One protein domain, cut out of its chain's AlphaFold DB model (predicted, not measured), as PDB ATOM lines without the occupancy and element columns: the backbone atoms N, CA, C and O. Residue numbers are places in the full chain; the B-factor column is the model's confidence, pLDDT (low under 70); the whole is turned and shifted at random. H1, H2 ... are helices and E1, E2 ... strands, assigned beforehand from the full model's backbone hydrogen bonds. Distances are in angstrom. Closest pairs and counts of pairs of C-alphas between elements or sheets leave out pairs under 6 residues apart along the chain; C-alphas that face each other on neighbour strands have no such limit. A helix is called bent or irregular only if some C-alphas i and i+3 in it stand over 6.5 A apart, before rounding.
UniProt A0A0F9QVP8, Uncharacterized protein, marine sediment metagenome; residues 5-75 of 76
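AT A GLANCE: This is residues 5 to 75 of the 76 residues of an uncharacterized protein of marine sediment metagenome (UniProt A0A0F9QVP8). A long helix, H1, and a shorter one, H2, point out to opposite ends of a small three-stranded sheet, E1, E2 and E3, which sits between them; neither helix covers the sheet, and residues 5 to 18 at one end and 54 to 75 at the other stick out free. The sheet is small, made of two successive hairpins, E1 with E2 and E2 with E3, and the free arms, residues 5 to 18 and 54 to 75, make most of the length. The printed part has 71 residues, with two named helices and three named strands in the order H1, E1, E2, E3, H2; the sheet's order is E1, E2, E3, all antiparallel, and the class is mixed, helices and strands. The whole is extended, with a radius of gyration of the C-alphas of 19.1 A, and the C-alphas span 69 by 27 by 20 A along their three main axes.

IN THESE COORDINATES: The printed part opens with the helix H1, residues 5 to 25, which is the longest helix with 21 residues. Its first C-alpha, that of Glu 5, is at (358.632, 113.185, 291.288), its last, that of Ala 25, is at (329.293, 115.974, 298.572), and they are 30.4 A apart. A short link of 6 residues leads to the strand E1, residues 32 to 35, 9.6 A from first to last C-alpha. C-alpha 32 is at (331.576, 124.274, 311.400). After a tight link of 4 residues comes E2, residues 40 to 43, 9.5 A long between its end C-alphas. A tight link of 5 residues then leads to E3, residues 49 to 51, 6.4 A from first to last C-alpha. A short link of 8 residues joins E3 to the helix H2, residues 60 to 73, 20.2 A from first to last C-alpha. H2 ends at Thr 73, whose C-alpha is at (299.467, 131.471, 312.837).

HOW THE PARTS SIT: The sheet is a meander, each strand the antiparallel neighbour of the one before, with E1 and E3 as edge strands and E2 as the inner strand. E1 and E2 form a hairpin, with 155 degrees between their N-to-C directions. The C-alphas of Gly 32 and Cys 43 face each other at 4.0 A, and N 33 and O 42, 2.8 A apart, and N 35 and O 40, also 2.8 A apart, are within hydrogen-bond range. E2 and E3 form a second hairpin, with 145 degrees between their directions. The C-alphas of Val 40 and Lys 51 face each other at 4.5 A, and N 41 and O 50, like N 50 and O 41, are within hydrogen-bond range at 2.8 A. The sheet's C-alphas lie up to 2.5 A off the best plane through them. H1 is not on the sheet, with 2 pairs of C-alphas within 10 A, and it is apart from E2 and from E3. H2 is not on the sheet either, with 0 such pairs, and it is apart from E1 and from E2. The two helices are apart from each other. In H1 and H2 every O i to N i+4 pair is within hydrogen-bond range, and neither helix is bent.

THE WHOLE: The two C-alphas farthest apart are those of Glu 5 and Gly 75, the first and last printed, at 69.9 A, and the outline is a rod. The element centres farthest from the mean of the C-alphas are those of H2, at 24.4 A, and H1, at 20.5 A, while that of E3 is nearest at 6.0 A. The printed part has no cut, and no link is long. The mean pLDDT of the printed part is 79.0. It is under 70 at residues 53 to 66 and 72 to 75; H2 has a mean of 66 and H1 a mean of 91.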
ATOM      1  N   GLU A   5     359.231 111.865 291.484       93.25
ATOM      2  CA  GLU A   5     358.632 113.185 291.288       93.25
ATOM      3  C   GLU A   5     357.297 113.099 290.542       93.25
ATOM      4  O   GLU A   5     356.325 113.726 290.968       93.25
ATOM      5  N   GLU A   6     357.217 112.273 289.495       91.31
ATOM      6  CA  GLU A   6     355.975 112.020 288.754       91.31
ATOM      7  C   GLU A   6     354.917 111.352 289.639       91.31
ATOM      8  O   GLU A   6     353.756 111.760 289.628       91.31
ATOM      9  N   ILE A   7     355.312 110.383 290.474       93.50
ATOM     10  CA  ILE A   7     354.398 109.730 291.423       93.50
ATOM     11  C   ILE A   7     353.880 110.746 292.450       93.50
ATOM     12  O   ILE A   7     352.682 110.805 292.713       93.50
ATOM     13  N   ARG A   8     354.749 111.594 293.011       93.19
ATOM     14  CA  ARG A   8     354.349 112.637 293.974       93.19
ATOM     15  C   ARG A   8     353.460 113.709 293.350       93.19
ATOM     16  O   ARG A   8     352.647 114.301 294.059       93.19
ATOM     17  N   ALA A   9     353.660 114.028 292.072       93.31
ATOM     18  CA  ALA A   9     352.794 114.947 291.341       93.31
ATOM     19  C   ALA A   9     351.406 114.328 291.136       93.31
ATOM     20  O   ALA A   9     350.408 114.968 291.455       93.31
ATOM     21  N   TRP A  10     351.355 113.062 290.716       94.44
ATOM     22  CA  TRP A  10     350.107 112.323 290.547       94.44
ATOM     23  C   TRP A  10     349.320 112.194 291.857       94.44
ATOM     24  O   TRP A  10     348.137 112.509 291.886       94.44
ATOM     25  N   VAL A  11     349.973 111.835 292.970       95.50
ATOM     26  CA  VAL A  11     349.302 111.742 294.284       95.50
ATOM     27  C   VAL A  11     348.686 113.080 294.699       95.50
ATOM     28  O   VAL A  11     347.583 113.103 295.236       95.50
ATOM     29  N   ARG A  12     349.375 114.202 294.452       94.25
ATOM     30  CA  ARG A  12     348.841 115.537 294.766       94.25
ATOM     31  C   ARG A  12     347.629 115.889 293.907       94.25
ATOM     32  O   ARG A  12     346.670 116.435 294.442       94.25
ATOM     33  N   ASP A  13     347.676 115.572 292.616       94.44
ATOM     34  CA  ASP A  13     346.564 115.804 291.687       94.44
ATOM     35  C   ASP A  13     345.329 114.972 292.068       94.44
ATOM     36  O   ASP A  13     344.224 115.500 292.178       94.44
ATOM     37  N   GLU A  14     345.523 113.690 292.372       95.75
ATOM     38  CA  GLU A  14     344.437 112.809 292.808       95.75
ATOM     39  C   GLU A  14     343.861 113.230 294.159       95.75
ATOM     40  O   GLU A  14     342.642 113.250 294.331       95.75
ATOM     41  N   GLN A  15     344.708 113.629 295.110       91.81
ATOM     42  CA  GLN A  15     344.229 114.123 296.397       91.81
ATOM     43  C   GLN A  15     343.388 115.393 296.226       91.81
ATOM     44  O   GLN A  15     342.339 115.510 296.852       91.81
ATOM     45  N   ALA A  16     343.794 116.301 295.331       91.44
ATOM     46  CA  ALA A  16     343.027 117.505 295.030       91.44
ATOM     47  C   ALA A  16     341.643 117.184 294.435       91.44
ATOM     48  O   ALA A  16     340.661 117.820 294.818       91.44
ATOM     49  N   LYS A  17     341.538 116.176 293.558       92.75
ATOM     50  CA  LYS A  17     340.243 115.709 293.023       92.75
ATOM     51  C   LYS A  17     339.356 115.137 294.122       92.75
ATOM     52  O   LYS A  17     338.206 115.538 294.246       92.75
ATOM     53  N   ILE A  18     339.908 114.256 294.956       91.44
ATOM     54  CA  ILE A  18     339.179 113.647 296.076       91.44
ATOM     55  C   ILE A  18     338.677 114.722 297.044       91.44
ATOM     56  O   ILE A  18     337.554 114.641 297.543       91.44
ATOM     57  N   ASP A  19     339.500 115.726 297.338       88.19
ATOM     58  CA  ASP A  19     339.118 116.802 298.248       88.19
ATOM     59  C   ASP A  19     338.024 117.690 297.638       88.19
ATOM     60  O   ASP A  19     337.087 118.059 298.348       88.19
ATOM     61  N   ALA A  20     338.069 117.950 296.327       87.50
ATOM     62  CA  ALA A  20     336.992 118.636 295.614       87.50
ATOM     63  C   ALA A  20     335.674 117.842 295.676       87.50
ATOM     64  O   ALA A  20     334.659 118.384 296.113       87.50
ATOM     65  N   GLU A  21     335.701 116.546 295.357       89.50
ATOM     66  CA  GLU A  21     334.521 115.674 295.418       89.50
ATOM     67  C   GLU A  21     333.925 115.608 296.834       89.50
ATOM     68  O   GLU A  21     332.708 115.678 297.021       89.50
ATOM     69  N   LYS A  22     334.772 115.526 297.870       86.56
ATOM     70  CA  LYS A  22     334.326 115.567 299.273       86.56
ATOM     71  C   LYS A  22     333.647 116.885 299.626       86.56
ATOM     72  O   LYS A  22     332.675 116.879 300.382       86.56
ATOM     73  N   GLN A  23     334.171 118.005 299.137       85.50
ATOM     74  CA  GLN A  23     333.581 119.318 299.375       85.50
ATOM     75  C   GLN A  23     332.254 119.495 298.631       85.50
ATOM     76  O   GLN A  23     331.346 120.109 299.187       85.50
ATOM     77  N   GLU A  24     332.111 118.947 297.423       84.00
ATOM     78  CA  GLU A  24     330.843 118.935 296.679       84.00
ATOM     79  C   GLU A  24     329.787 118.052 297.352       84.00
ATOM     80  O   GLU A  24     328.627 118.446 297.472       84.00
ATOM     81  N   ALA A  25     330.185 116.881 297.853       86.62
ATOM     82  CA  ALA A  25     329.293 115.974 298.572       86.62
ATOM     83  C   ALA A  25     328.932 116.467 299.986       86.62
ATOM     84  O   ALA A  25     327.994 115.957 300.611       86.62
ATOM     85  N   CYS A  26     329.673 117.435 300.532       85.00
ATOM     86  CA  CYS A  26     329.395 117.975 301.853       85.00
ATOM     87  C   CYS A  26     328.164 118.890 301.805       85.00
ATOM     88  O   CYS A  26     328.149 119.922 301.143       85.00
ATOM     89  N   LEU A  27     327.129 118.545 302.573       80.94
ATOM     90  CA  LEU A  27     325.907 119.354 302.680       80.94
ATOM     91  C   LEU A  27     326.053 120.564 303.618       80.94
ATOM     92  O   LEU A  27     325.079 121.277 303.827       80.94
ATOM     93  N   HIS A  28     327.229 120.756 304.229       81.19
ATOM     94  CA  HIS A  28     327.576 121.872 305.126       81.19
ATOM     95  C   HIS A  28     326.540 122.190 306.230       81.19
ATOM     96  O   HIS A  28     326.518 123.284 306.780       81.19
ATOM     97  N   SER A  29     325.694 121.218 306.587       76.94
ATOM     98  CA  SER A  29     324.524 121.404 307.454       76.94
ATOM     99  C   SER A  29     324.722 120.914 308.889       76.94
ATOM    100  O   SER A  29     323.842 121.099 309.725       76.94
ATOM    101  N   LYS A  30     325.851 120.250 309.178       76.31
ATOM    102  CA  LYS A  30     326.083 119.564 310.461       76.31
ATOM    103  C   LYS A  30     326.931 120.360 311.446       76.31
ATOM    104  O   LYS A  30     326.508 120.528 312.585       76.31
ATOM    105  N   SER A  31     328.132 120.783 311.050       78.75
ATOM    106  CA  SER A  31     329.056 121.484 311.945       78.75
ATOM    107  C   SER A  31     330.063 122.350 311.190       78.75
ATOM    108  O   SER A  31     330.447 122.048 310.052       78.75
ATOM    109  N   GLY A  32     330.493 123.421 311.849       85.31
ATOM    110  CA  GLY A  32     331.576 124.274 311.400       85.31
ATOM    111  C   GLY A  32     332.055 125.209 312.506       85.31
ATOM    112  O   GLY A  32     331.293 125.592 313.396       85.31
ATOM    113  N   THR A  33     333.323 125.593 312.420       88.19
ATOM    114  CA  THR A  33     333.973 126.545 313.312       88.19
ATOM    115  C   THR A  33     333.932 127.943 312.701       88.19
ATOM    116  O   THR A  33     334.468 128.181 311.618       88.19
ATOM    117  N   LEU A  34     333.311 128.891 313.404       88.12
ATOM    118  CA  LEU A  34     333.257 130.291 312.989       88.12
ATOM    119  C   LEU A  34     334.541 131.032 313.384       88.12
ATOM    120  O   LEU A  34     334.837 131.195 314.567       88.12
ATOM    121  N   ARG A  35     335.261 131.550 312.388       87.75
ATOM    122  CA  ARG A  35     336.335 132.531 312.568       87.75
ATOM    123  C   ARG A  35     335.758 133.938 312.470       87.75
ATOM    124  O   ARG A  35     335.415 134.410 311.388       87.75
ATOM    125  N   MET A  36     335.632 134.590 313.624       80.12
ATOM    126  CA  MET A  36     334.985 135.902 313.765       80.12
ATOM    127  C   MET A  36     335.754 137.046 313.090       80.12
ATOM    128  O   MET A  36     335.124 138.003 312.652       80.12
ATOM    129  N   GLU A  37     337.083 136.946 312.994       84.06
ATOM    130  CA  GLU A  37     337.953 137.976 312.398       84.06
ATOM    131  C   GLU A  37     337.647 138.180 310.908       84.06
ATOM    132  O   GLU A  37     337.437 139.310 310.470       84.06
ATOM    133  N   ASP A  38     337.499 137.076 310.170       82.12
ATOM    134  CA  ASP A  38     337.281 137.079 308.718       82.12
ATOM    135  C   ASP A  38     335.826 136.781 308.319       82.12
ATOM    136  O   ASP A  38     335.503 136.723 307.134       82.12
ATOM    137  N   ARG A  39     334.938 136.565 309.299       83.50
ATOM    138  CA  ARG A  39     333.549 136.109 309.095       83.50
ATOM    139  C   ARG A  39     333.464 134.861 308.206       83.50
ATOM    140  O   ARG A  39     332.631 134.773 307.310       83.50
ATOM    141  N   VAL A  40     334.318 133.876 308.465       87.75
ATOM    142  CA  VAL A  40     334.351 132.611 307.717       87.75
ATOM    143  C   VAL A  40     333.922 131.465 308.621       87.75
ATOM    144  O   VAL A  40     334.479 131.285 309.703       87.75
ATOM    145  N   VAL A  41     332.973 130.650 308.170       87.75
ATOM    146  CA  VAL A  41     332.668 129.349 308.775       87.75
ATOM    147  C   VAL A  41     333.510 128.292 308.082       87.75
ATOM    148  O   VAL A  41     333.384 128.073 306.883       87.75
ATOM    149  N   VAL A  42     334.371 127.619 308.832       89.00
ATOM    150  CA  VAL A  42     335.137 126.475 308.337       89.00
ATOM    151  C   VAL A  42     334.365 125.212 308.669       89.00
ATOM    152  O   VAL A  42     334.107 124.948 309.838       89.00
ATOM    153  N   CYS A  43     333.975 124.421 307.673       89.44
ATOM    154  CA  CYS A  43     333.311 123.149 307.937       89.44
ATOM    155  C   CYS A  43     334.290 122.156 308.573       89.44
ATOM    156  O   CYS A  43     335.307 121.825 307.970       89.44
ATOM    157  N   ASP A  44     333.964 121.608 309.744       87.06
ATOM    158  CA  ASP A  44     334.879 120.691 310.447       87.06
ATOM    159  C   ASP A  44     335.010 119.331 309.738       87.06
ATOM    160  O   ASP A  44     335.931 118.567 310.009       87.06
ATOM    161  N   SER A  45     334.072 119.005 308.839       84.81
ATOM    162  CA  SER A  45     334.046 117.723 308.123       84.81
ATOM    163  C   SER A  45     334.882 117.725 306.843       84.81
ATOM    164  O   SER A  45     335.545 116.734 306.547       84.81
ATOM    165  N   CYS A  46     334.834 118.806 306.062       86.06
ATOM    166  CA  CYS A  46     335.515 118.895 304.763       86.06
ATOM    167  C   CYS A  46     336.559 120.020 304.693       86.06
ATOM    168  O   CYS A  46     337.209 120.181 303.663       86.06
ATOM    169  N   GLY A  47     336.705 120.819 305.754       85.00
ATOM    170  CA  GLY A  47     337.633 121.949 305.818       85.00
ATOM    171  C   GLY A  47     337.255 123.131 304.924       85.00
ATOM    172  O   GLY A  47     338.015 124.092 304.851       85.00
ATOM    173  N   LYS A  48     336.106 123.080 304.234       85.75
ATOM    174  CA  LYS A  48     335.684 124.142 303.317       85.75
ATOM    175  C   LYS A  48     335.410 125.429 304.083       85.75
ATOM    176  O   LYS A  48     334.670 125.430 305.067       85.75
ATOM    177  N   GLU A  49     335.984 126.517 303.593       88.81
ATOM    178  CA  GLU A  49     335.740 127.868 304.077       88.81
ATOM    179  C   GLU A  49     334.487 128.443 303.408       88.81
ATOM    180  O   GLU A  49     334.405 128.545 302.184       88.81
ATOM    181  N   LEU A  50     333.498 128.807 304.218       83.81
ATOM    182  CA  LEU A  50     332.243 129.422 303.807       83.81
ATOM    183  C   LEU A  50     332.243 130.863 304.320       83.81
ATOM    184  O   LEU A  50     332.210 131.096 305.528       83.81
ATOM    185  N   LYS A  51     332.322 131.841 303.420       83.75
ATOM    186  CA  LYS A  51     332.270 133.254 303.804       83.75
ATOM    187  C   LYS A  51     330.845 133.638 304.179       83.75
ATOM    188  O   LYS A  51     329.929 133.477 303.381       83.75
ATOM    189  N   LEU A  52     330.665 134.197 305.370       71.25
ATOM    190  CA  LEU A  52     329.399 134.781 305.793       71.25
ATOM    191  C   LEU A  52     329.298 136.203 305.228       71.25
ATOM    192  O   LEU A  52     329.971 137.115 305.715       71.25
ATOM    193  N   GLY A  53     328.441 136.398 304.223       61.22
ATOM    194  CA  GLY A  53     328.102 137.724 303.688       61.22
ATOM    195  C   GLY A  53     328.521 137.995 302.242       61.22
ATOM    196  O   GLY A  53     328.371 139.127 301.788       61.22
ATOM    197  N   GLU A  54     329.023 136.997 301.515       53.56
ATOM    198  CA  GLU A  54     329.073 137.056 300.051       53.56
ATOM    199  C   GLU A  54     327.772 136.419 299.553       53.56
ATOM    200  O   GLU A  54     327.663 135.201 299.571       53.56
ATOM    201  N   ASP A  55     326.784 137.277 299.255       57.28
ATOM    202  CA  ASP A  55     325.406 136.990 298.817       57.28
ATOM    203  C   ASP A  55     325.202 135.579 298.236       57.28
ATOM    204  O   ASP A  55     325.311 135.331 297.037       57.28
ATOM    205  N   ASP A  56     324.911 134.638 299.126       50.06
ATOM    206  CA  ASP A  56     324.632 133.236 298.847       50.06
ATOM    207  C   ASP A  56     323.132 133.000 298.589       50.06
ATOM    208  O   ASP A  56     322.631 131.882 298.700       50.06
ATOM    209  N   GLY A  57     322.396 134.049 298.195       51.22
ATOM    210  CA  GLY A  57     320.957 133.969 297.964       51.22
ATOM    211  C   GLY A  57     320.149 134.060 299.255       51.22
ATOM    212  O   GLY A  57     319.099 133.422 299.380       51.22
ATOM    213  N   TYR A  58     320.609 134.872 300.211       50.41
ATOM    214  CA  TYR A  58     319.810 135.296 301.359       50.41
ATOM    215  C   TYR A  58     318.663 136.189 300.859       50.41
ATOM    216  O   TYR A  58     318.743 137.415 300.878       50.41
ATOM    217  N   ASN A  59     317.592 135.577 300.346       52.44
ATOM    218  CA  ASN A  59     316.438 136.320 299.860       52.44
ATOM    219  C   ASN A  59     315.633 136.833 301.060       52.44
ATOM    220  O   ASN A  59     314.794 136.120 301.616       52.44
ATOM    221  N   GLU A  60     315.901 138.076 301.454       55.22
ATOM    222  CA  GLU A  60     315.223 138.804 302.530       55.22
ATOM    223  C   GLU A  60     313.684 138.739 302.407       55.22
ATOM    224  O   GLU A  60     312.984 138.641 303.417       55.22
ATOM    225  N   GLU A  61     313.163 138.634 301.178       55.06
ATOM    226  CA  GLU A  61     311.738 138.456 300.873       55.06
ATOM    227  C   GLU A  61     311.157 137.161 301.471       55.06
ATOM    228  O   GLU A  61     310.039 137.151 301.993       55.06
ATOM    229  N   THR A  62     311.923 136.064 301.471       61.06
ATOM    230  CA  THR A  62     311.478 134.782 302.048       61.06
ATOM    231  C   THR A  62     311.432 134.821 303.572       61.06
ATOM    232  O   THR A  62     310.528 134.245 304.178       61.06
ATOM    233  N   VAL A  63     312.346 135.568 304.198       64.25
ATOM    234  CA  VAL A  63     312.399 135.736 305.655       64.25
ATOM    235  C   VAL A  63     311.245 136.612 306.136       64.25
ATOM    236  O   VAL A  63     310.632 136.312 307.162       64.25
ATOM    237  N   GLU A  64     310.910 137.678 305.406       64.31
ATOM    238  CA  GLU A  64     309.729 138.490 305.708       64.31
ATOM    239  C   GLU A  64     308.423 137.713 305.500       64.31
ATOM    240  O   GLU A  64     307.533 137.774 306.356       64.31
ATOM    241  N   ALA A  65     308.323 136.923 304.427       64.19
ATOM    242  CA  ALA A  65     307.165 136.070 304.176       64.19
ATOM    243  C   ALA A  65     306.971 135.016 305.282       64.19
ATOM    244  O   ALA A  65     305.851 134.838 305.775       64.19
ATOM    245  N   ASP A  66     308.047 134.366 305.740       68.56
ATOM    246  CA  ASP A  66     307.974 133.399 306.840       68.56
ATOM    247  C   ASP A  66     307.673 134.067 308.188       68.56
ATOM    248  O   ASP A  66     306.835 133.568 308.945       68.56
ATOM    249  N   LYS A  67     308.261 135.237 308.479       73.38
ATOM    250  CA  LYS A  67     307.911 136.034 309.670       73.38
ATOM    251  C   LYS A  67     306.424 136.388 309.682       73.38
ATOM    252  O   LYS A  67     305.771 136.231 310.716       73.38
ATOM    253  N   LYS A  68     305.873 136.816 308.544       74.25
ATOM    254  CA  LYS A  68     304.450 137.150 308.408       74.25
ATOM    255  C   LYS A  68     303.560 135.925 308.637       74.25
ATOM    256  O   LYS A  68     302.623 135.998 309.431       74.25
ATOM    257  N   ARG A  69     303.903 134.772 308.052       70.69
ATOM    258  CA  ARG A  69     303.163 133.511 308.237       70.69
ATOM    259  C   ARG A  69     303.184 133.015 309.690       70.69
ATOM    260  O   ARG A  69     302.175 132.519 310.196       70.69
ATOM    261  N   ILE A  70     304.310 133.164 310.391       73.38
ATOM    262  CA  ILE A  70     304.443 132.809 311.816       73.38
ATOM    263  C   ILE A  70     303.591 133.733 312.700       73.38
ATOM    264  O   ILE A  70     302.983 133.277 313.668       73.38
ATOM    265  N   LEU A  71     303.513 135.025 312.376       70.38
ATOM    266  CA  LEU A  71     302.678 135.979 313.113       70.38
ATOM    267  C   LEU A  71     301.177 135.726 312.893       70.38
ATOM    268  O   LEU A  71     300.407 135.780 313.850       70.38
ATOM    269  N   GLU A  72     300.763 135.367 311.675       67.62
ATOM    270  CA  GLU A  72     299.365 135.041 311.348       67.62
ATOM    271  C   GLU A  72     298.883 133.722 311.979       67.62
ATOM    272  O   GLU A  72     297.705 133.576 312.303       67.62
ATOM    273  N   THR A  73     299.785 132.761 312.198       67.06
ATOM    274  CA  THR A  73     299.467 131.471 312.837       67.06
ATOM    275  C   THR A  73     299.484 131.524 314.366       67.06
ATOM    276  O   THR A  73     298.809 130.718 314.999       67.06
ATOM    277  N   ARG A  74     300.197 132.484 314.973       60.38
ATOM    278  CA  ARG A  74     300.238 132.705 316.437       60.38
ATOM    279  C   ARG A  74     299.151 133.653 316.958       60.38
ATOM    280  O   ARG A  74     299.068 133.858 318.165       60.38
ATOM    281  N   GLY A  75     298.350 134.239 316.066       60.06
ATOM    282  CA  GLY A  75     297.251 135.159 316.382       60.06
ATOM    283  C   GLY A  75     295.849 134.534 316.387       60.06
ATOM    284  O   GLY A  75     294.878 135.282 316.286       60.06
TER     285      GLY A  75